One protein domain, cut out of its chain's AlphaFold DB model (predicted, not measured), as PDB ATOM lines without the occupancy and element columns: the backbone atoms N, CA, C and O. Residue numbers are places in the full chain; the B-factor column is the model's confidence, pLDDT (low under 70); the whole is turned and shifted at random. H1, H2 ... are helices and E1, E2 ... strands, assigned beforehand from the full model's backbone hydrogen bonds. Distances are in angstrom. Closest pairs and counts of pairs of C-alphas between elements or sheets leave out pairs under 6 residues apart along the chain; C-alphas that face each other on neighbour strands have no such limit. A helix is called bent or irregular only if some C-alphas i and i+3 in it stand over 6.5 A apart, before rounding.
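This is residues 11 to 166 of the 166 residues of the protein "General secretion pathway gspg-related protein" of Candidatus Moduliflexus flocculans (UniProt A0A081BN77). A small body built on a four-stranded antiparallel sheet has one very long, bent helix, H1, whose arm H1b runs over one face, while residues 11 to 32 stick out as a long free tail. H2 sits by edge strand E1, and H4 stands crosswise to H1b. The printed part has 156 residues, with elements in the order H1 H2 E1 E2 H3 H4 E3 E4; the sheet's order is E1 - E2 - E3 - E4, the class mixed. The whole is loose, with a radius of gyration of the C-alphas of 19.4 A and spans of 74 by 34 by 24 A.

Start at H1, residues 11 to 61, by its hydrogen bonds one helix but bent, C-alphas 26 and 29 being 6.7 A apart; its arms H1a, residues 11 to 26, and H1b, residues 29 to 61, stand at a steep tilt of 38 degrees. Look next at H2, residues 73 to 78, and the strands E1, residues 98 to 101, E2, 108 to 112, E3, 156 to 159, and E4, 162 to 165. H1b is on this sheet at a height of 8.8 A, over E2 and E3; its closest C-alphas to E2 are Met 47 and Ile 110, 7.7 A. H2 is on it too, Trp 73 and Arg 98 being its closest C-alphas to E1, 5.5 A: two layers, helices on one face of a sheet. H3, residues 129 to 132, only grazes the sheet. H4, residues 146 to 152, touches H1b's residues 36 to 40 alone, about perpendicular at 74 degrees, closest at the C-alphas of Arg 37 and Tyr 146, 6.9 A. Within hydrogen-bond range are N 98 and O 111, 2.9 A, in the hairpin E1 and E2; N 112 and O 156, 2.8 A, between E2 and E3; and N 164 and O 157, 2.8 A, in the hairpin E3 and E4. In H1a, H1b, H2 and H4 every O i to N i+4 pair is within range; H3 is too short for one.

Find C-alpha 11 at (-45.809, -71.161, -59.066); from there H1a runs 23.2 A. H1b spans 48.2 A to C-alpha 61 at (-28.099, -37.836, 4.535). E2 is 13.9 A long, and E4 ends at C-alpha 165, (-28.174, -36.103, -24.507).

The farthest C-alphas, Ile 11 and Asn 62, are 74.7 A apart, and the body without residues 11 to 32 spans 41 by 28 by 24 A. The printed part has no cut; the links H1 to H2, H2 to E1, E2 to H3 and H3 to H4 are long. pLDDT is under 70 at residues 119 to 125, 127 to 155 and 160 to 166.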
ATOM      1  N   ILE A  11     -45.551 -72.576 -58.802       92.62
ATOM      2  CA  ILE A  11     -45.809 -71.161 -59.066       92.62
ATOM      3  C   ILE A  11     -46.605 -70.487 -57.940       92.62
ATOM      4  O   ILE A  11     -46.297 -69.346 -57.605       92.62
ATOM      5  N   GLU A  12     -47.550 -71.186 -57.298       89.75
ATOM      6  CA  GLU A  12     -48.244 -70.670 -56.107       89.75
ATOM      7  C   GLU A  12     -47.259 -70.374 -54.985       89.75
ATOM      8  O   GLU A  12     -47.303 -69.303 -54.385       89.75
ATOM      9  N   LEU A  13     -46.329 -71.297 -54.727       90.06
ATOM     10  CA  LEU A  13     -45.334 -71.090 -53.682       90.06
ATOM     11  C   LEU A  13     -44.387 -69.930 -54.033       90.06
ATOM     12  O   LEU A  13     -44.061 -69.129 -53.158       90.06
ATOM     13  N   LEU A  14     -43.994 -69.800 -55.305       92.69
ATOM     14  CA  LEU A  14     -43.099 -68.743 -55.779       92.69
ATOM     15  C   LEU A  14     -43.709 -67.345 -55.613       92.69
ATOM     16  O   LEU A  14     -43.043 -66.437 -55.115       92.69
ATOM     17  N   VAL A  15     -44.979 -67.162 -55.985       94.38
ATOM     18  CA  VAL A  15     -45.663 -65.868 -55.832       94.38
ATOM     19  C   VAL A  15     -45.826 -65.506 -54.354       94.38
ATOM     20  O   VAL A  15     -45.623 -64.353 -53.977       94.38
ATOM     21  N   VAL A  16     -46.120 -66.483 -53.492       95.00
ATOM     22  CA  VAL A  16     -46.282 -66.250 -52.049       95.00
ATOM     23  C   VAL A  16     -44.978 -65.775 -51.408       95.00
ATOM     24  O   VAL A  16     -44.980 -64.755 -50.717       95.00
ATOM     25  N   ILE A  17     -43.853 -66.452 -51.657       95.25
ATOM     26  CA  ILE A  17     -42.564 -66.024 -51.088       95.25
ATOM     27  C   ILE A  17     -42.104 -64.678 -51.661       95.25
ATOM     28  O   ILE A  17     -41.484 -63.901 -50.938       95.25
ATOM     29  N   ALA A  18     -42.449 -64.367 -52.916       95.44
ATOM     30  CA  ALA A  18     -42.160 -63.068 -53.517       95.44
ATOM     31  C   ALA A  18     -42.916 -61.937 -52.798       95.44
ATOM     32  O   ALA A  18     -42.311 -60.929 -52.431       95.44
ATOM     33  N   ILE A  19     -44.213 -62.120 -52.523       96.31
ATOM     34  CA  ILE A  19     -45.019 -61.137 -51.782       96.31
ATOM     35  C   ILE A  19     -44.521 -61.002 -50.335       96.31
ATOM     36  O   ILE A  19     -44.347 -59.882 -49.856       96.31
ATOM     37  N   ILE A  20     -44.226 -62.116 -49.649       96.12
ATOM     38  CA  ILE A  20     -43.655 -62.094 -48.289       96.12
ATOM     39  C   ILE A  20     -42.313 -61.350 -48.279       96.12
ATOM     40  O   ILE A  20     -42.075 -60.549 -47.378       96.12
ATOM     41  N   GLY A  21     -41.463 -61.555 -49.290       95.81
ATOM     42  CA  GLY A  21     -40.185 -60.856 -49.431       95.81
ATOM     43  C   GLY A  21     -40.342 -59.337 -49.546       95.81
ATOM     44  O   GLY A  21     -39.640 -58.597 -48.857       95.81
ATOM     45  N   ILE A  22     -41.300 -58.862 -50.350       95.81
ATOM     46  CA  ILE A  22     -41.589 -57.425 -50.504       95.81
ATOM     47  C   ILE A  22     -42.095 -56.827 -49.185       95.81
ATOM     48  O   ILE A  22     -41.613 -55.780 -48.751       95.81
ATOM     49  N   LEU A  23     -43.034 -57.503 -48.515       95.94
ATOM     50  CA  LEU A  23     -43.568 -57.045 -47.230       95.94
ATOM     51  C   LEU A  23     -42.481 -57.010 -46.146       95.94
ATOM     52  O   LEU A  23     -42.380 -56.031 -45.404       95.94
ATOM     53  N   ALA A  24     -41.632 -58.040 -46.080       92.38
ATOM     54  CA  ALA A  24     -40.533 -58.116 -45.124       92.38
ATOM     55  C   ALA A  24     -39.490 -57.009 -45.345       92.38
ATOM     56  O   ALA A  24     -39.021 -56.415 -44.372       92.38
ATOM     57  N   ALA A  25     -39.169 -56.684 -46.604       93.50
ATOM     58  CA  ALA A  25     -38.216 -55.627 -46.943       93.50
ATOM     59  C   ALA A  25     -38.662 -54.240 -46.444       93.50
ATOM     60  O   ALA A  25     -37.834 -53.455 -45.987       93.50
ATOM     61  N   ILE A  26     -39.968 -53.952 -46.479       92.44
ATOM     62  CA  ILE A  26     -40.530 -52.689 -45.973       92.44
ATOM     63  C   ILE A  26     -40.634 -52.709 -44.440       92.44
ATOM     64  O   ILE A  26     -40.336 -51.714 -43.779       92.44
ATOM     65  N   ALA A  27     -41.043 -53.838 -43.859       90.06
ATOM     66  CA  ALA A  27     -41.292 -53.949 -42.424       90.06
ATOM     67  C   ALA A  27     -40.007 -53.936 -41.573       90.06
ATOM     68  O   ALA A  27     -39.992 -53.344 -40.490       90.06
ATOM     69  N   ALA A  28     -38.925 -54.558 -42.052       88.25
ATOM     70  CA  ALA A  28     -37.679 -54.711 -41.301       88.25
ATOM     71  C   ALA A  28     -37.069 -53.384 -40.786       88.25
ATOM     72  O   ALA A  28     -36.857 -53.275 -39.575       88.25
ATOM     73  N   PRO A  29     -36.811 -52.348 -41.615       86.06
ATOM     74  CA  PRO A  29     -36.191 -51.105 -41.136       86.06
ATOM     75  C   PRO A  29     -37.066 -50.346 -40.127       86.06
ATOM     76  O   PRO A  29     -36.550 -49.751 -39.178       86.06
ATOM     77  N   ILE A  30     -38.392 -50.405 -40.291       87.31
ATOM     78  CA  ILE A  30     -39.342 -49.760 -39.379       87.31
ATOM     79  C   ILE A  30     -39.238 -50.400 -37.995       87.31
ATOM     80  O   ILE A  30     -39.088 -49.686 -37.000       87.31
ATOM     81  N   LEU A  31     -39.236 -51.734 -37.930       86.00
ATOM     82  CA  LEU A  31     -39.151 -52.467 -36.671       86.00
ATOM     83  C   LEU A  31     -37.884 -52.113 -35.881       86.00
ATOM     84  O   LEU A  31     -37.972 -51.829 -34.685       86.00
ATOM     85  N   PHE A  32     -36.720 -52.056 -36.537       84.56
ATOM     86  CA  PHE A  32     -35.469 -51.687 -35.865       84.56
ATOM     87  C   PHE A  32     -35.535 -50.289 -35.242       84.56
ATOM     88  O   PHE A  32     -35.121 -50.111 -34.096       84.56
ATOM     89  N   SER A  33     -36.105 -49.311 -35.950       81.62
ATOM     90  CA  SER A  33     -36.234 -47.945 -35.427       81.62
ATOM     91  C   SER A  33     -37.150 -47.860 -34.197       81.62
ATOM     92  O   SER A  33     -36.832 -47.168 -33.227       81.62
ATOM     93  N   VAL A  34     -38.257 -48.613 -34.195       85.12
ATOM     94  CA  VAL A  34     -39.222 -48.645 -33.086       85.12
ATOM     95  C   VAL A  34     -38.605 -49.288 -31.847       85.12
ATOM     96  O   VAL A  34     -38.744 -48.754 -30.747       85.12
ATOM     97  N   VAL A  35     -37.872 -50.391 -32.019       87.38
ATOM     98  CA  VAL A  35     -37.182 -51.064 -30.909       87.38
ATOM     99  C   VAL A  35     -36.142 -50.140 -30.275       87.38
ATOM    100  O   VAL A  35     -36.092 -50.040 -29.052       87.38
ATOM    101  N   GLN A  36     -35.343 -49.423 -31.071       84.19
ATOM    102  CA  GLN A  36     -34.344 -48.491 -30.527       84.19
ATOM    103  C   GLN A  36     -34.993 -47.337 -29.752       84.19
ATOM    104  O   GLN A  36     -34.531 -46.988 -28.668       84.19
ATOM    105  N   ARG A  37     -36.117 -46.798 -30.245       82.06
ATOM    106  CA  ARG A  37     -36.890 -45.782 -29.516       82.06
ATOM    107  C   ARG A  37     -37.410 -46.303 -28.178       82.06
ATOM    108  O   ARG A  37     -37.314 -45.601 -27.175       82.06
ATOM    109  N   ALA A  38     -37.956 -47.518 -28.161       86.44
ATOM    110  CA  ALA A  38     -38.468 -48.128 -26.938       86.44
ATOM    111  C   ALA A  38     -37.354 -48.296 -25.892       86.44
ATOM    112  O   ALA A  38     -37.538 -47.929 -24.735       86.44
ATOM    113  N   LYS A  39     -36.170 -48.759 -26.318       87.94
ATOM    114  CA  LYS A  39     -34.978 -48.880 -25.463       87.94
ATOM    115  C   LYS A  39     -34.498 -47.541 -24.907       87.94
ATOM    116  O   LYS A  39     -34.143 -47.448 -23.735       87.94
ATOM    117  N   PHE A  40     -34.510 -46.498 -25.731       84.31
ATOM    118  CA  PHE A  40     -34.153 -45.152 -25.294       84.31
ATOM    119  C   PHE A  40     -35.125 -44.626 -24.233       84.31
ATOM    120  O   PHE A  40     -34.703 -44.229 -23.151       84.31
ATOM    121  N   SER A  41     -36.431 -44.723 -24.493       84.81
ATOM    122  CA  SER A  41     -37.469 -44.300 -23.545       84.81
ATOM    123  C   SER A  41     -37.426 -45.078 -22.225       84.81
ATOM    124  O   SER A  41     -37.647 -44.496 -21.163       84.81
ATOM    125  N   ALA A  42     -37.155 -46.385 -22.280       89.44
ATOM    126  CA  ALA A  42     -37.014 -47.221 -21.092       89.44
ATOM    127  C   ALA A  42     -35.792 -46.798 -20.265       89.44
ATOM    128  O   ALA A  42     -35.938 -46.474 -19.091       89.44
ATOM    129  N   THR A  43     -34.629 -46.651 -20.907       89.25
ATOM    130  CA  THR A  43     -33.398 -46.175 -20.252       89.25
ATOM    131  C   THR A  43     -33.585 -44.808 -19.589       89.25
ATOM    132  O   THR A  43     -33.152 -44.611 -18.458       89.25
ATOM    133  N   LEU A  44     -34.280 -43.869 -20.241       85.12
ATOM    134  CA  LEU A  44     -34.605 -42.572 -19.635       85.12
ATOM    135  C   LEU A  44     -35.496 -42.701 -18.397       85.12
ATOM    136  O   LEU A  44     -35.310 -41.977 -17.421       85.12
ATOM    137  N   THR A  45     -36.469 -43.608 -18.433       89.38
ATOM    138  CA  THR A  45     -37.370 -43.860 -17.299       89.38
ATOM    139  C   THR A  45     -36.608 -44.459 -16.117       89.38
ATOM    140  O   THR A  45     -36.805 -44.035 -14.975       89.38
ATOM    141  N   ASP A  46     -35.691 -45.386 -16.393       91.69
ATOM    142  CA  ASP A  46     -34.810 -45.973 -15.386       91.69
ATOM    143  C   ASP A  46     -33.895 -44.902 -14.776       91.69
ATOM    144  O   ASP A  46     -33.846 -44.763 -13.555       91.69
ATOM    145  N   MET A  47     -33.267 -44.050 -15.596       88.94
ATOM    146  CA  MET A  47     -32.452 -42.928 -15.106       88.94
ATOM    147  C   MET A  47     -33.262 -41.955 -14.242       88.94
ATOM    148  O   MET A  47     -32.813 -41.599 -13.156       88.94
ATOM    149  N   LYS A  48     -34.476 -41.566 -14.665       88.31
ATOM    150  CA  LYS A  48     -35.384 -40.724 -13.860       88.31
ATOM    151  C   LYS A  48     -35.702 -41.377 -12.505       88.31
ATOM    152  O   LYS A  48     -35.820 -40.678 -11.502       88.31
ATOM    153  N   SER A  49     -35.815 -42.703 -12.452       91.69
ATOM    154  CA  SER A  49     -36.044 -43.444 -11.203       91.69
ATOM    155  C   SER A  49     -34.804 -43.467 -10.304       91.69
ATOM    156  O   SER A  49     -34.929 -43.324  -9.089       91.69
ATOM    157  N   ILE A  50     -33.610 -43.589 -10.890       92.12
ATOM    158  CA  ILE A  50     -32.335 -43.502 -10.165       92.12
ATOM    159  C   ILE A  50     -32.152 -42.112  -9.554       92.12
ATOM    160  O   ILE A  50     -31.834 -42.003  -8.374       92.12
ATOM    161  N   ILE A  51     -32.405 -41.057 -10.331       89.56
ATOM    162  CA  ILE A  51     -32.315 -39.663  -9.879       89.56
ATOM    163  C   ILE A  51     -33.213 -39.435  -8.663       89.56
ATOM    164  O   ILE A  51     -32.736 -38.954  -7.644       89.56
ATOM    165  N   LYS A  52     -34.475 -39.873  -8.719       91.38
ATOM    166  CA  LYS A  52     -35.394 -39.768  -7.575       91.38
ATOM    167  C   LYS A  52     -34.876 -40.489  -6.333       91.38
ATOM    168  O   LYS A  52     -34.995 -39.972  -5.229       91.38
ATOM    169  N   ALA A  53     -34.296 -41.677  -6.493       92.38
ATOM    170  CA  ALA A  53     -33.720 -42.401  -5.362       92.38
ATOM    171  C   ALA A  53     -32.491 -41.687  -4.779       92.38
ATOM    172  O   ALA A  53     -32.300 -41.691  -3.566       92.38
ATOM    173  N   LEU A  54     -31.677 -41.055  -5.626       91.44
ATOM    174  CA  LEU A  54     -30.555 -40.224  -5.197       91.44
ATOM    175  C   LEU A  54     -31.028 -38.962  -4.471       91.44
ATOM    176  O   LEU A  54     -30.445 -38.607  -3.451       91.44
ATOM    177  N   GLU A  55     -32.089 -38.313  -4.948       91.25
ATOM    178  CA  GLU A  55     -32.720 -37.173  -4.271       91.25
ATOM    179  C   GLU A  55     -33.248 -37.575  -2.888       91.25
ATOM    180  O   GLU A  55     -32.981 -36.886  -1.910       91.25
ATOM    181  N   MET A  56     -33.924 -38.725  -2.776       92.31
ATOM    182  CA  MET A  56     -34.359 -39.261  -1.480       92.31
ATOM    183  C   MET A  56     -33.177 -39.541  -0.546       92.31
ATOM    184  O   MET A  56     -33.224 -39.174   0.624       92.31
ATOM    185  N   TYR A  57     -32.098 -40.133  -1.065       93.06
ATOM    186  CA  TYR A  57     -30.874 -40.343  -0.292       93.06
ATOM    187  C   TYR A  57     -30.296 -39.008   0.210       93.06
ATOM    188  O   TYR A  57     -29.899 -38.902   1.368       93.06
ATOM    189  N   ASN A  58     -30.269 -37.976  -0.638       91.75
ATOM    190  CA  ASN A  58     -29.784 -36.653  -0.252       91.75
ATOM    191  C   ASN A  58     -30.660 -36.019   0.839       91.75
ATOM    192  O   ASN A  58     -30.115 -35.442   1.768       91.75
ATOM    193  N   ILE A  59     -31.983 -36.183   0.786       93.00
ATOM    194  CA  ILE A  59     -32.884 -35.680   1.835       93.00
ATOM    195  C   ILE A  59     -32.536 -36.282   3.205       93.00
ATOM    196  O   ILE A  59     -32.528 -35.560   4.202       93.00
ATOM    197  N   ASP A  60     -32.201 -37.572   3.255       94.38
ATOM    198  CA  ASP A  60     -31.939 -38.268   4.518       94.38
ATOM    199  C   ASP A  60     -30.511 -38.055   5.048       94.38
ATOM    200  O   ASP A  60     -30.303 -37.987   6.261       94.38
ATOM    201  N   PHE A  61     -29.519 -37.930   4.160       92.62
ATOM    202  CA  PHE A  61     -28.099 -37.836   4.535       92.62
ATOM    203  C   PHE A  61     -27.462 -36.461   4.287       92.62
ATOM    204  O   PHE A  61     -26.311 -36.243   4.657       92.62
ATOM    205  N   ASN A  62     -28.190 -35.522   3.681       92.69
ATOM    206  CA  ASN A  62     -27.729 -34.189   3.269       92.69
ATOM    207  C   ASN A  62     -26.530 -34.199   2.289       92.69
ATOM    208  O   ASN A  62     -25.813 -33.207   2.131       92.69
ATOM    209  N   HIS A  63     -26.288 -35.337   1.637       91.25
ATOM    210  CA  HIS A  63     -25.297 -35.512   0.580       91.25
ATOM    211  C   HIS A  63     -25.683 -36.706  -0.302       91.25
ATOM    212  O   HIS A  63     -26.379 -37.618   0.139       91.25
ATOM    213  N   TYR A  64     -25.205 -36.735  -1.543       91.69
ATOM    214  CA  TYR A  64     -25.298 -37.907  -2.414       91.69
ATOM    215  C   TYR A  64     -24.222 -38.955  -2.060       91.69
ATOM    216  O   TYR A  64     -23.206 -38.611  -1.449       91.69
ATOM    217  N   PRO A  65     -24.408 -40.242  -2.413       92.25
ATOM    218  CA  PRO A  65     -23.437 -41.299  -2.120       92.25
ATOM    219  C   PRO A  65     -22.051 -40.980  -2.690       92.25
ATOM    220  O   PRO A  65     -21.892 -40.946  -3.903       92.25
ATOM    221  N   ILE A  66     -21.044 -40.772  -1.837       90.94
ATOM    222  CA  ILE A  66     -19.731 -40.271  -2.272       90.94
ATOM    223  C   ILE A  66     -18.955 -41.347  -3.034       90.94
ATOM    224  O   ILE A  66     -18.584 -42.387  -2.492       90.94
ATOM    225  N   VAL A  67     -18.684 -41.065  -4.304       89.75
ATOM    226  CA  VAL A  67     -17.981 -41.928  -5.244       89.75
ATOM    227  C   VAL A  67     -17.136 -41.037  -6.152       89.75
ATOM    228  O   VAL A  67     -17.652 -40.412  -7.072       89.75
ATOM    229  N   THR A  68     -15.830 -40.997  -5.900       82.50
ATOM    230  CA  THR A  68     -14.882 -40.105  -6.595       82.50
ATOM    231  C   THR A  68     -14.371 -40.655  -7.926       82.50
ATOM    232  O   THR A  68     -13.794 -39.922  -8.721       82.50
ATOM    233  N   ASN A  69     -14.588 -41.944  -8.187       84.62
ATOM    234  CA  ASN A  69     -14.229 -42.605  -9.437       84.62
ATOM    235  C   ASN A  69     -15.482 -43.101 -10.141       84.62
ATOM    236  O   ASN A  69     -16.431 -43.540  -9.494       84.62
ATOM    237  N   PHE A  70     -15.464 -43.140 -11.471       83.31
ATOM    238  CA  PHE A  70     -16.561 -43.754 -12.203       83.31
ATOM    239  C   PHE A  70     -16.790 -45.199 -11.788       83.31
ATOM    240  O   PHE A  70     -15.947 -46.076 -12.004       83.31
ATOM    241  N   THR A  71     -17.980 -45.429 -11.262       88.88
ATOM    242  CA  THR A  71     -18.349 -46.687 -10.642       88.88
ATOM    243  C   THR A  71     -19.688 -47.143 -11.192       88.88
ATOM    244  O   THR A  71     -20.538 -46.335 -11.572       88.88
ATOM    245  N   ASP A  72     -19.871 -48.455 -11.276       91.44
ATOM    246  CA  ASP A  72     -21.108 -49.027 -11.787       91.44
ATOM    247  C   ASP A  72     -22.234 -48.798 -10.784       91.44
ATOM    248  O   ASP A  72     -22.094 -49.097  -9.596       91.44
ATOM    249  N   TRP A  73     -23.377 -48.326 -11.267       92.00
ATOM    250  CA  TRP A  73     -24.534 -48.002 -10.441       92.00
ATOM    251  C   TRP A  73     -24.948 -49.164  -9.531       92.00
ATOM    252  O   TRP A  73     -25.178 -48.962  -8.343       92.00
ATOM    253  N   GLY A  74     -24.930 -50.402 -10.036       90.56
ATOM    254  CA  GLY A  74     -25.251 -51.586  -9.231       90.56
ATOM    255  C   GLY A  74     -24.344 -51.781  -8.005       90.56
ATOM    256  O   GLY A  74     -24.774 -52.355  -7.006       90.56
ATOM    257  N   THR A  75     -23.104 -51.283  -8.031       91.12
ATOM    258  CA  THR A  75     -22.227 -51.302  -6.847       91.12
ATOM    259  C   THR A  75     -22.568 -50.182  -5.868       91.12
ATOM    260  O   THR A  75     -22.649 -50.444  -4.673       91.12
ATOM    261  N   VAL A  76     -22.893 -48.980  -6.360       90.62
ATOM    262  CA  VAL A  76     -23.364 -47.854  -5.533       90.62
ATOM    263  C   VAL A  76     -24.653 -48.220  -4.793       90.62
ATOM    264  O   VAL A  76     -24.780 -47.966  -3.597       90.62
ATOM    265  N   VAL A  77     -25.576 -48.914  -5.469       90.25
ATOM    266  CA  VAL A  77     -26.807 -49.442  -4.862       90.25
ATOM    267  C   VAL A  77     -26.498 -50.356  -3.680       90.25
ATOM    268  O   VAL A  77     -27.070 -50.198  -2.601       90.25
ATOM    269  N   LYS A  78     -25.554 -51.283  -3.847       89.31
ATOM    270  CA  LYS A  78     -25.165 -52.237  -2.797       89.31
ATOM    271  C   LYS A  78     -24.427 -51.583  -1.628       89.31
ATOM    272  O   LYS A  78     -24.445 -52.142  -0.537       89.31
ATOM    273  N   SER A  79     -23.845 -50.406  -1.834       87.00
ATOM    274  CA  SER A  79     -23.148 -49.638  -0.798       87.00
ATOM    275  C   SER A  79     -24.074 -48.837   0.127       87.00
ATOM    276  O   SER A  79     -23.575 -48.175   1.031       87.00
ATOM    277  N   GLY A  80     -25.400 -48.890  -0.063       83.56
ATOM    278  CA  GLY A  80     -26.368 -48.275   0.861       83.56
ATOM    279  C   GLY A  80     -27.586 -47.619   0.206       83.56
ATOM    280  O   GLY A  80     -28.511 -47.223   0.909       83.56
ATOM    281  N   VAL A  81     -27.633 -47.522  -1.129       89.50
ATOM    282  CA  VAL A  81     -28.781 -46.921  -1.844       89.50
ATOM    283  C   VAL A  81     -29.905 -47.933  -2.112       89.50
ATOM    284  O   VAL A  81     -31.012 -47.553  -2.480       89.50
ATOM    285  N   ASN A  82     -29.680 -49.227  -1.877       89.19
ATOM    286  CA  ASN A  82     -30.662 -50.312  -2.044       89.19
ATOM    287  C   ASN A  82     -31.970 -50.135  -1.247       89.19
ATOM    288  O   ASN A  82     -32.973 -50.783  -1.557       89.19
ATOM    289  N   VAL A  83     -31.964 -49.285  -0.218       88.19
ATOM    290  CA  VAL A  83     -33.165 -48.905   0.538       88.19
ATOM    291  C   VAL A  83     -34.054 -47.954  -0.273       88.19
ATOM    292  O   VAL A  83     -35.274 -48.098  -0.250       88.19
ATOM    293  N   TYR A  84     -33.448 -47.047  -1.042       89.69
ATOM    294  CA  TYR A  84     -34.128 -46.021  -1.843       89.69
ATOM    295  C   TYR A  84     -34.394 -46.464  -3.281       89.69
ATOM    296  O   TYR A  84     -35.329 -45.987  -3.920       89.69
ATOM    297  N   TYR A  85     -33.580 -47.385  -3.803       91.94
ATOM    298  CA  TYR A  85     -33.646 -47.817  -5.192       91.94
ATOM    299  C   TYR A  85     -33.834 -49.328  -5.328       91.94
ATOM    300  O   TYR A  85     -32.998 -50.125  -4.901       91.94
ATOM    301  N   ARG A  86     -34.912 -49.716  -6.017       87.00
ATOM    302  CA  ARG A  86     -35.167 -51.084  -6.490       87.00
ATOM    303  C   ARG A  86     -35.591 -51.033  -7.953       87.00
ATOM    304  O   ARG A  86     -36.777 -51.073  -8.265       87.00
ATOM    305  N   GLY A  87     -34.613 -50.893  -8.837       88.31
ATOM    306  CA  GLY A  87     -34.844 -50.780 -10.273       88.31
ATOM    307  C   GLY A  87     -33.703 -51.368 -11.092       88.31
ATOM    308  O   GLY A  87     -32.887 -52.140 -10.588       88.31
ATOM    309  N   ALA A  88     -33.653 -51.000 -12.369       88.00
ATOM    310  CA  ALA A  88     -32.632 -51.469 -13.289       88.00
ATOM    311  C   ALA A  88     -31.222 -51.018 -12.864       88.00
ATOM    312  O   ALA A  88     -30.983 -49.848 -12.567       88.00
ATOM    313  N   GLU A  89     -30.269 -51.950 -12.859       88.94
ATOM    314  CA  GLU A  89     -28.840 -51.641 -12.688       88.94
ATOM    315  C   GLU A  89     -28.148 -51.336 -14.030       88.94
ATOM    316  O   GLU A  89     -27.035 -50.809 -14.064       88.94
ATOM    317  N   LYS A  90     -28.806 -51.693 -15.138       91.56
ATOM    318  CA  LYS A  90     -28.285 -51.637 -16.504       91.56
ATOM    319  C   LYS A  90     -29.269 -50.921 -17.418       91.56
ATOM    320  O   LYS A  90     -30.471 -50.974 -17.184       91.56
ATOM    321  N   ASP A  91     -28.750 -50.312 -18.471       90.44
ATOM    322  CA  ASP A  91     -29.535 -49.711 -19.537       90.44
ATOM    323  C   ASP A  91     -30.220 -50.770 -20.428       90.44
ATOM    324  O   ASP A  91     -29.965 -51.979 -20.352       90.44
ATOM    325  N   SER A  92     -31.075 -50.310 -21.346       90.38
ATOM    326  CA  SER A  92     -31.781 -51.179 -22.301       90.38
ATOM    327  C   SER A  92     -30.876 -51.822 -23.372       90.38
ATOM    328  O   SER A  92     -31.336 -52.614 -24.211       90.38
ATOM    329  N   TRP A  93     -29.585 -51.487 -23.373       86.88
ATOM    330  CA  TRP A  93     -28.550 -52.069 -24.225       86.88
ATOM    331  C   TRP A  93     -27.645 -53.059 -23.467       86.88
ATOM    332  O   TRP A  93     -26.800 -53.710 -24.098       86.88
ATOM    333  N   GLY A  94     -27.895 -53.263 -22.169       88.50
ATOM    334  CA  GLY A  94     -27.236 -54.233 -21.297       88.50
ATOM    335  C   GLY A  94     -25.974 -53.716 -20.602       88.50
ATOM    336  O   GLY A  94     -25.274 -54.516 -19.978       88.50
ATOM    337  N   MET A  95     -25.677 -52.423 -20.705       87.31
ATOM    338  CA  MET A  95     -24.517 -51.787 -20.084       87.31
ATOM    339  C   MET A  95     -24.885 -51.234 -18.704       87.31
ATOM    340  O   MET A  95     -26.002 -50.752 -18.526       87.31
ATOM    341  N   PRO A  96     -23.992 -51.300 -17.704       89.25
ATOM    342  CA  PRO A  96     -24.264 -50.686 -16.410       89.25
ATOM    343  C   PRO A  96     -24.338 -49.164 -16.549       89.25
ATOM    344  O   PRO A  96     -23.552 -48.560 -17.281       89.25
ATOM    345  N   PHE A  97     -25.243 -48.537 -15.796       89.38
ATOM    346  CA  PHE A  97     -25.166 -47.091 -15.604       89.38
ATOM    347  C   PHE A  97     -23.891 -46.749 -14.836       89.38
ATOM    348  O   PHE A  97     -23.494 -47.478 -13.923       89.38
ATOM    349  N   ARG A  98     -23.252 -45.634 -15.182       88.00
ATOM    350  CA  ARG A  98     -22.065 -45.135 -14.482       88.00
ATOM    351  C   ARG A  98     -22.446 -43.967 -13.607       88.00
ATOM    352  O   ARG A  98     -23.147 -43.067 -14.059       88.00
ATOM    353  N   TYR A  99     -21.948 -43.988 -12.385       88.94
ATOM    354  CA  TYR A  99     -22.184 -42.967 -11.388       88.94
ATOM    355  C   TYR A  99     -20.857 -42.407 -10.882       88.94
ATOM    356  O   TYR A  99     -19.873 -43.140 -10.726       88.94
ATOM    357  N   ILE A 100     -20.850 -41.105 -10.635       87.06
ATOM    358  CA  ILE A 100     -19.773 -40.378  -9.973       87.06
ATOM    359  C   ILE A 100     -20.389 -39.177  -9.252       87.06
ATOM    360  O   ILE A 100     -21.411 -38.632  -9.677       87.06
ATOM    361  N   THR A 101     -19.767 -38.753  -8.166       87.44
ATOM    362  CA  THR A 101     -20.136 -37.533  -7.456       87.44
ATOM    363  C   THR A 101     -18.891 -36.791  -7.008       87.44
ATOM    364  O   THR A 101     -17.783 -37.332  -7.001       87.44
ATOM    365  N   ASP A 102     -19.086 -35.519  -6.694       85.69
ATOM    366  CA  ASP A 102     -18.029 -34.662  -6.209       85.69
ATOM    367  C   ASP A 102     -17.623 -35.070  -4.790       85.69
ATOM    368  O   ASP A 102     -18.378 -35.698  -4.046       85.69
ATOM    369  N   THR A 103     -16.425 -34.665  -4.400       85.50
ATOM    370  CA  THR A 103     -15.922 -34.777  -3.029       85.50
ATOM    371  C   THR A 103     -16.823 -34.075  -2.012       85.50
ATOM    372  O   THR A 103     -16.958 -34.560  -0.892       85.50
ATOM    373  N   ASP A 104     -17.514 -33.012  -2.429       84.25
ATOM    374  CA  ASP A 104     -18.488 -32.287  -1.607       84.25
ATOM    375  C   ASP A 104     -19.831 -33.030  -1.453       84.25
ATOM    376  O   ASP A 104     -20.674 -32.648  -0.638       84.25
ATOM    377  N   GLY A 105     -20.081 -34.066  -2.265       84.31
ATOM    378  CA  GLY A 105     -21.322 -34.845  -2.246       84.31
ATOM    379  C   GLY A 105     -22.579 -34.060  -2.638       84.31
ATOM    380  O   GLY A 105     -23.684 -34.564  -2.463       84.31
ATOM    381  N   GLN A 106     -22.442 -32.835  -3.156       85.44
ATOM    382  CA  GLN A 106     -23.567 -31.980  -3.566       85.44
ATOM    383  C   GLN A 106     -23.914 -32.119  -5.048       85.44
ATOM    384  O   GLN A 106     -25.047 -31.861  -5.451       85.44
ATOM    385  N   HIS A 107     -22.950 -32.557  -5.854       84.06
ATOM    386  CA  HIS A 107     -23.102 -32.692  -7.293       84.06
ATOM    387  C   HIS A 107     -22.873 -34.136  -7.714       84.06
ATOM    388  O   HIS A 107     -21.905 -34.762  -7.280       84.06
ATOM    389  N   PHE A 108     -23.732 -34.673  -8.571       86.44
ATOM    390  CA  PHE A 108     -23.588 -36.020  -9.102       86.44
ATOM    391  C   PHE A 108     -23.843 -36.065 -10.600       86.44
ATOM    392  O   PHE A 108     -24.569 -35.247 -11.172       86.44
ATOM    393  N   MET A 109     -23.262 -37.085 -11.218       85.00
ATOM    394  CA  MET A 109     -23.513 -37.425 -12.601       85.00
ATOM    395  C   MET A 109     -23.888 -38.895 -12.716       85.00
ATOM    396  O   MET A 109     -23.251 -39.768 -12.120       85.00
ATOM    397  N   ILE A 110     -24.901 -39.164 -13.534       86.75
ATOM    398  CA  ILE A 110     -25.214 -40.512 -13.997       86.75
ATOM    399  C   ILE A 110     -25.194 -40.567 -15.520       86.75
ATOM    400  O   ILE A 110     -25.729 -39.691 -16.195       86.75
ATOM    401  N   LYS A 111     -24.563 -41.608 -16.062       84.62
ATOM    402  CA  LYS A 111     -24.366 -41.794 -17.499       84.62
ATOM    403  C   LYS A 111     -24.809 -43.182 -17.955       84.62
ATOM    404  O   LYS A 111     -24.549 -44.182 -17.286       84.62
ATOM    405  N   SER A 112     -25.434 -43.225 -19.126       85.25
ATOM    406  CA  SER A 112     -25.723 -44.417 -19.924       85.25
ATOM    407  C   SER A 112     -24.880 -44.402 -21.197       85.25
ATOM    408  O   SER A 112     -24.733 -43.346 -21.804       85.25
ATOM    409  N   PHE A 113     -24.384 -45.564 -21.628       78.62
ATOM    410  CA  PHE A 113     -23.566 -45.709 -22.847       78.62
ATOM    411  C   PHE A 113     -24.385 -45.910 -24.133       78.62
ATOM    412  O   PHE A 113     -23.839 -46.094 -25.226       78.62
ATOM    413  N   GLY A 114     -25.711 -45.980 -23.990       79.88
ATOM    414  CA  GLY A 114     -26.642 -46.018 -25.109       79.88
ATOM    415  C   GLY A 114     -26.366 -47.151 -26.103       79.88
ATOM    416  O   GLY A 114     -25.877 -48.233 -25.769       79.88
ATOM    417  N   ALA A 115     -26.691 -46.902 -27.373       77.19
ATOM    418  CA  ALA A 115     -26.507 -47.883 -28.440       77.19
ATOM    419  C   ALA A 115     -25.031 -48.124 -28.805       77.19
ATOM    420  O   ALA A 115     -24.714 -49.188 -29.337       77.19
ATOM    421  N   ASN A 116     -24.153 -47.156 -28.522       74.62
ATOM    422  CA  ASN A 116     -22.739 -47.201 -28.883       74.62
ATOM    423  C   ASN A 116     -21.939 -48.126 -27.951       74.62
ATOM    424  O   ASN A 116     -21.024 -48.813 -28.395       74.62
ATOM    425  N   LYS A 117     -22.328 -48.224 -26.669       78.31
ATOM    426  CA  LYS A 117     -21.680 -49.076 -25.649       78.31
ATOM    427  C   LYS A 117     -20.191 -48.781 -25.419       78.31
ATOM    428  O   LYS A 117     -19.479 -49.609 -24.843       78.31
ATOM    429  N   VAL A 118     -19.695 -47.634 -25.877       72.44
ATOM    430  CA  VAL A 118     -18.276 -47.290 -25.766       72.44
ATOM    431  C   VAL A 118     -18.017 -46.667 -24.401       72.44
ATOM    432  O   VAL A 118     -18.654 -45.692 -24.016       72.44
ATOM    433  N   HIS A 119     -17.036 -47.205 -23.675       66.00
ATOM    434  CA  HIS A 119     -16.594 -46.659 -22.394       66.00
ATOM    435  C   HIS A 119     -15.690 -45.445 -22.608       66.00
ATOM    436  O   HIS A 119     -14.485 -45.485 -22.357       66.00
ATOM    437  N   ASN A 120     -16.277 -44.349 -23.082       64.81
ATOM    438  CA  ASN A 120     -15.595 -43.068 -23.097       64.81
ATOM    439  C   ASN A 120     -15.537 -42.563 -21.653       64.81
ATOM    440  O   ASN A 120     -16.479 -41.929 -21.168       64.81
ATOM    441  N   ASN A 121     -14.434 -42.859 -20.957       60.22
ATOM    442  CA  ASN A 121     -14.092 -42.280 -19.655       60.22
ATOM    443  C   ASN A 121     -13.670 -40.811 -19.830       60.22
ATOM    444  O   ASN A 121     -12.581 -40.415 -19.418       60.22
ATOM    445  N   LYS A 122     -14.504 -39.997 -20.481       63.38
ATOM    446  CA  LYS A 122     -14.339 -38.547 -20.415       63.38
ATOM    447  C   LYS A 122     -14.496 -38.145 -18.964       63.38
ATOM    448  O   LYS A 122     -15.459 -38.589 -18.360       63.38
ATOM    449  N   SER A 123     -13.545 -37.384 -18.435       61.59
ATOM    450  CA  SER A 123     -13.547 -36.812 -17.088       61.59
ATOM    451  C   SER A 123     -13.664 -35.298 -17.194       61.59
ATOM    452  O   SER A 123     -12.871 -34.689 -17.909       61.59
ATOM    453  N   GLY A 124     -14.624 -34.704 -16.494       64.25
ATOM    454  CA  GLY A 124     -14.916 -33.272 -16.537       64.25
ATOM    455  C   GLY A 124     -15.234 -32.695 -15.162       64.25
ATOM    456  O   GLY A 124     -15.259 -33.423 -14.172       64.25
ATOM    457  N   SER A 125     -15.509 -31.396 -15.063       65.62
ATOM    458  CA  SER A 125     -16.033 -30.848 -13.809       65.62
ATOM    459  C   SER A 125     -17.489 -31.273 -13.615       65.62
ATOM    460  O   SER A 125     -18.303 -31.119 -14.523       65.62
ATOM    461  N   LEU A 126     -17.871 -31.778 -12.438       70.81
ATOM    462  CA  LEU A 126     -19.274 -32.118 -12.145       70.81
ATOM    463  C   LEU A 126     -20.183 -30.892 -12.030       70.81
ATOM    464  O   LEU A 126     -21.391 -31.048 -11.918       70.81
ATOM    465  N   THR A 127     -19.622 -29.686 -12.083       68.31
ATOM    466  CA  THR A 127     -20.354 -28.414 -12.132       68.31
ATOM    467  C   THR A 127     -20.503 -27.860 -13.553       68.31
ATOM    468  O   THR A 127     -21.245 -26.902 -13.753       68.31
ATOM    469  N   SER A 128     -19.845 -28.467 -14.551       67.12
ATOM    470  CA  SER A 128     -19.909 -28.071 -15.964       67.12
ATOM    471  C   SER A 128     -20.426 -29.234 -16.818       67.12
ATOM    472  O   SER A 128     -19.672 -30.163 -17.122       67.12
ATOM    473  N   PRO A 129     -21.699 -29.204 -17.263       59.91
ATOM    474  CA  PRO A 129     -22.239 -30.250 -18.130       59.91
ATOM    475  C   PRO A 129     -21.448 -30.447 -19.435       59.91
ATOM    476  O   PRO A 129     -21.447 -31.546 -19.975       59.91
ATOM    477  N   ALA A 130     -20.775 -29.409 -19.948       60.91
ATOM    478  CA  ALA A 130     -20.105 -29.425 -21.252       60.91
ATOM    479  C   ALA A 130     -18.908 -30.392 -21.331       60.91
ATOM    480  O   ALA A 130     -18.615 -30.911 -22.408       60.91
ATOM    481  N   ASP A 131     -18.258 -30.672 -20.202       65.44
ATOM    482  CA  ASP A 131     -17.009 -31.441 -20.158       65.44
ATOM    483  C   ASP A 131     -17.239 -32.957 -20.321       65.44
ATOM    484  O   ASP A 131     -16.376 -33.695 -20.800       65.44
ATOM    485  N   TRP A 132     -18.425 -33.435 -19.938       63.16
ATOM    486  CA  TRP A 132     -18.795 -34.861 -19.911       63.16
ATOM    487  C   TRP A 132     -19.528 -35.336 -21.162       63.16
ATOM    488  O   TRP A 132     -20.060 -36.443 -21.238       63.16
ATOM    489  N   VAL A 133     -19.575 -34.454 -22.141       60.06
ATOM    490  CA  VAL A 133     -20.528 -34.433 -23.227       60.06
ATOM    491  C   VAL A 133     -19.622 -34.637 -24.502       60.06
ATOM    492  O   VAL A 133     -18.642 -33.926 -24.702       60.06
ATOM    493  N   ASP A 134     -19.885 -35.620 -25.395       55.75
ATOM    494  CA  ASP A 134     -19.319 -35.856 -26.778       55.75
ATOM    495  C   ASP A 134     -19.762 -34.941 -27.981       55.75
ATOM    496  O   ASP A 134     -20.858 -35.078 -28.508       55.75
ATOM    497  N   ASP A 135     -18.943 -33.996 -28.480       53.78
ATOM    498  CA  ASP A 135     -19.353 -32.853 -29.364       53.78
ATOM    499  C   ASP A 135     -20.318 -33.116 -30.541       53.78
ATOM    500  O   ASP A 135     -21.033 -32.203 -30.947       53.78
ATOM    501  N   ALA A 136     -20.420 -34.353 -31.024       54.19
ATOM    502  CA  ALA A 136     -21.333 -34.788 -32.078       54.19
ATOM    503  C   ALA A 136     -22.844 -34.654 -31.775       54.19
ATOM    504  O   ALA A 136     -23.638 -34.670 -32.717       54.19
ATOM    505  N   CYS A 137     -23.264 -34.521 -30.514       52.78
ATOM    506  CA  CYS A 137     -24.692 -34.498 -30.154       52.78
ATOM    507  C   CYS A 137     -25.086 -33.332 -29.228       52.78
ATOM    508  O   CYS A 137     -26.128 -33.369 -28.572       52.78
ATOM    509  N   ALA A 138     -24.249 -32.292 -29.153       53.88
ATOM    510  CA  ALA A 138     -24.555 -31.089 -28.384       53.88
ATOM    511  C   ALA A 138     -25.832 -30.405 -28.915       53.88
ATOM    512  O   ALA A 138     -25.947 -30.156 -30.114       53.88
ATOM    513  N   GLY A 139     -26.768 -30.058 -28.023       52.97
ATOM    514  CA  GLY A 139     -27.967 -29.274 -28.361       52.97
ATOM    515  C   GLY A 139     -29.198 -30.076 -28.799       52.97
ATOM    516  O   GLY A 139     -30.174 -29.475 -29.240       52.97
ATOM    517  N   ILE A 140     -29.179 -31.407 -28.672       57.97
ATOM    518  CA  ILE A 140     -30.344 -32.265 -28.933       57.97
ATOM    519  C   ILE A 140     -31.201 -32.356 -27.659       57.97
ATOM    520  O   ILE A 140     -30.710 -32.759 -26.604       57.97
ATOM    521  N   ASP A 141     -32.486 -32.003 -27.755       56.44
ATOM    522  CA  ASP A 141     -33.448 -32.171 -26.658       56.44
ATOM    523  C   ASP A 141     -33.819 -33.655 -26.471       56.44
ATOM    524  O   ASP A 141     -34.231 -34.344 -27.412       56.44
ATOM    525  N   VAL A 142     -33.687 -34.129 -25.229       57.28
ATOM    526  CA  VAL A 142     -33.868 -35.525 -24.794       57.28
ATOM    527  C   VAL A 142     -35.274 -36.045 -24.949       57.28
ATOM    528  O   VAL A 142     -35.479 -37.214 -25.290       57.28
ATOM    529  N   GLU A 143     -36.241 -35.170 -24.747       55.00
ATOM    530  CA  GLU A 143     -37.649 -35.505 -24.830       55.00
ATOM    531  C   GLU A 143     -38.159 -35.330 -26.277       55.00
ATOM    532  O   GLU A 143     -39.103 -36.012 -26.688       55.00
ATOM    533  N   GLN A 144     -37.510 -34.467 -27.075       57.00
ATOM    534  CA  GLN A 144     -38.034 -34.001 -28.363       57.00
ATOM    535  C   GLN A 144     -37.374 -34.612 -29.614       57.00
ATOM    536  O   GLN A 144     -38.069 -34.775 -30.620       57.00
ATOM    537  N   ASP A 145     -36.098 -35.029 -29.574       59.88
ATOM    538  CA  ASP A 145     -35.389 -35.542 -30.763       59.88
ATOM    539  C   ASP A 145     -34.569 -36.827 -30.522       59.88
ATOM    540  O   ASP A 145     -33.363 -36.914 -30.753       59.88
ATOM    541  N   TYR A 146     -35.269 -37.900 -30.133       61.84
ATOM    542  CA  TYR A 146     -34.690 -39.242 -29.947       61.84
ATOM    543  C   TYR A 146     -34.039 -39.832 -31.219       61.84
ATOM    544  O   TYR A 146     -33.249 -40.775 -31.143       61.84
ATOM    545  N   ARG A 147     -34.395 -39.337 -32.415       59.38
ATOM    546  CA  ARG A 147     -33.898 -39.881 -33.690       59.38
ATOM    547  C   ARG A 147     -32.457 -39.465 -33.944       59.38
ATOM    548  O   ARG A 147     -31.669 -40.302 -34.389       59.38
ATOM    549  N   ALA A 148     -32.119 -38.212 -33.645       58.88
ATOM    550  CA  ALA A 148     -30.751 -37.717 -33.736       58.88
ATOM    551  C   ALA A 148     -29.821 -38.460 -32.759       58.88
ATOM    552  O   ALA A 148     -28.726 -38.861 -33.151       58.88
ATOM    553  N   VAL A 149     -30.315 -38.782 -31.556       60.75
ATOM    554  CA  VAL A 149     -29.593 -39.583 -30.546       60.75
ATOM    555  C   VAL A 149     -29.176 -40.947 -31.076       60.75
ATOM    556  O   VAL A 149     -28.010 -41.330 -31.028       60.75
ATOM    557  N   ILE A 150     -30.151 -41.697 -31.595       63.25
ATOM    558  CA  ILE A 150     -29.942 -43.080 -32.030       63.25
ATOM    559  C   ILE A 150     -29.045 -43.116 -33.270       63.25
ATOM    560  O   ILE A 150     -28.218 -44.016 -33.396       63.25
ATOM    561  N   LYS A 151     -29.199 -42.150 -34.185       63.62
ATOM    562  CA  LYS A 151     -28.415 -42.090 -35.425       63.62
ATOM    563  C   LYS A 151     -26.938 -41.793 -35.162       63.62
ATOM    564  O   LYS A 151     -26.089 -42.370 -35.833       63.62
ATOM    565  N   ASN A 152     -26.653 -40.912 -34.207       64.06
ATOM    566  CA  ASN A 152     -25.291 -40.483 -33.899       64.06
ATOM    567  C   ASN A 152     -24.628 -41.335 -32.802       64.06
ATOM    568  O   ASN A 152     -23.438 -41.175 -32.555       64.06
ATOM    569  N   GLY A 153     -25.367 -42.267 -32.182       63.78
ATOM    570  CA  GLY A 153     -24.833 -43.136 -31.131       63.78
ATOM    571  C   GLY A 153     -24.529 -42.382 -29.838       63.78
ATOM    572  O   GLY A 153     -23.569 -42.726 -29.157       63.78
ATOM    573  N   CYS A 154     -25.327 -41.359 -29.540       68.88
ATOM    574  CA  CYS A 154     -25.145 -40.495 -28.383       68.88
ATOM    575  C   CYS A 154     -25.397 -41.266 -27.076       68.88
ATOM    576  O   CYS A 154     -26.318 -42.090 -26.981       68.88
ATOM    577  N   ASP A 155     -24.605 -40.952 -26.063       69.50
ATOM    578  CA  ASP A 155     -24.801 -41.352 -24.681       69.50
ATOM    579  C   ASP A 155     -25.915 -40.498 -24.028       69.50
ATOM    580  O   ASP A 155     -26.343 -39.449 -24.523       69.50
ATOM    581  N   ILE A 156     -26.435 -40.964 -22.891       71.56
ATOM    582  CA  ILE A 156     -27.392 -40.185 -22.087       71.56
ATOM    583  C   ILE A 156     -26.700 -39.817 -20.788       71.56
ATOM    584  O   ILE A 156     -26.296 -40.706 -20.036       71.56
ATOM    585  N   VAL A 157     -26.574 -38.523 -20.515       72.25
ATOM    586  CA  VAL A 157     -25.887 -38.002 -19.334       72.25
ATOM    587  C   VAL A 157     -26.863 -37.162 -18.522       72.25
ATOM    588  O   VAL A 157     -27.619 -36.357 -19.050       72.25
ATOM    589  N   TYR A 158     -26.858 -37.334 -17.212       71.31
ATOM    590  CA  TYR A 158     -27.558 -36.451 -16.295       71.31
ATOM    591  C   TYR A 158     -26.570 -35.858 -15.313       71.31
ATOM    592  O   TYR A 158     -25.782 -36.599 -14.726       71.31
ATOM    593  N   LEU A 159     -26.642 -34.544 -15.124       72.56
ATOM    594  CA  LEU A 159     -25.764 -33.794 -14.242       72.56
ATOM    595  C   LEU A 159     -26.584 -32.746 -13.479       72.56
ATOM    596  O   LEU A 159     -27.145 -31.836 -14.083       72.56
ATOM    597  N   ASN A 160     -26.667 -32.893 -12.154       65.06
ATOM    598  CA  ASN A 160     -27.258 -31.918 -11.218       65.06
ATOM    599  C   ASN A 160     -28.598 -31.291 -11.648       65.06
ATOM    600  O   ASN A 160     -28.732 -30.069 -11.664       65.06
ATOM    601  N   GLY A 161     -29.598 -32.088 -12.029       59.91
ATOM    602  CA  GLY A 161     -30.900 -31.545 -12.451       59.91
ATOM    603  C   GLY A 161     -31.097 -31.470 -13.962       59.91
ATOM    604  O   GLY A 161     -32.236 -31.473 -14.421       59.91
ATOM    605  N   LEU A 162     -30.017 -31.458 -14.745       58.34
ATOM    606  CA  LEU A 162     -30.066 -31.354 -16.201       58.34
ATOM    607  C   LEU A 162     -29.833 -32.721 -16.847       58.34
ATOM    608  O   LEU A 162     -28.747 -33.292 -16.748       58.34
ATOM    609  N   ILE A 163     -30.857 -33.240 -17.534       61.31
ATOM    610  CA  ILE A 163     -30.692 -34.361 -18.469       61.31
ATOM    611  C   ILE A 163     -30.153 -33.772 -19.777       61.31
ATOM    612  O   ILE A 163     -30.831 -32.971 -20.417       61.31
ATOM    613  N   ALA A 164     -28.953 -34.175 -20.175       56.00
ATOM    614  CA  ALA A 164     -28.355 -33.852 -21.462       56.00
ATOM    615  C   ALA A 164     -28.206 -35.136 -22.291       56.00
ATOM    616  O   ALA A 164     -27.650 -36.136 -21.832       56.00
ATOM    617  N   ILE A 165     -28.678 -35.128 -23.538       51.62
ATOM    618  CA  ILE A 165     -28.174 -36.103 -24.507       51.62
ATOM    619  C   ILE A 165     -26.829 -35.607 -24.970       51.62
ATOM    620  O   ILE A 165     -26.699 -34.423 -25.308       51.62
ATOM    621  N   LYS A 166     -25.877 -36.527 -25.104       53.62
ATOM    622  CA  LYS A 166     -24.792 -36.279 -26.025       53.62
ATOM    623  C   LYS A 166     -24.073 -37.531 -26.489       53.62
ATOM    624  O   LYS A 166     -23.883 -38.405 -25.641       53.62
TER     625      LYS A 166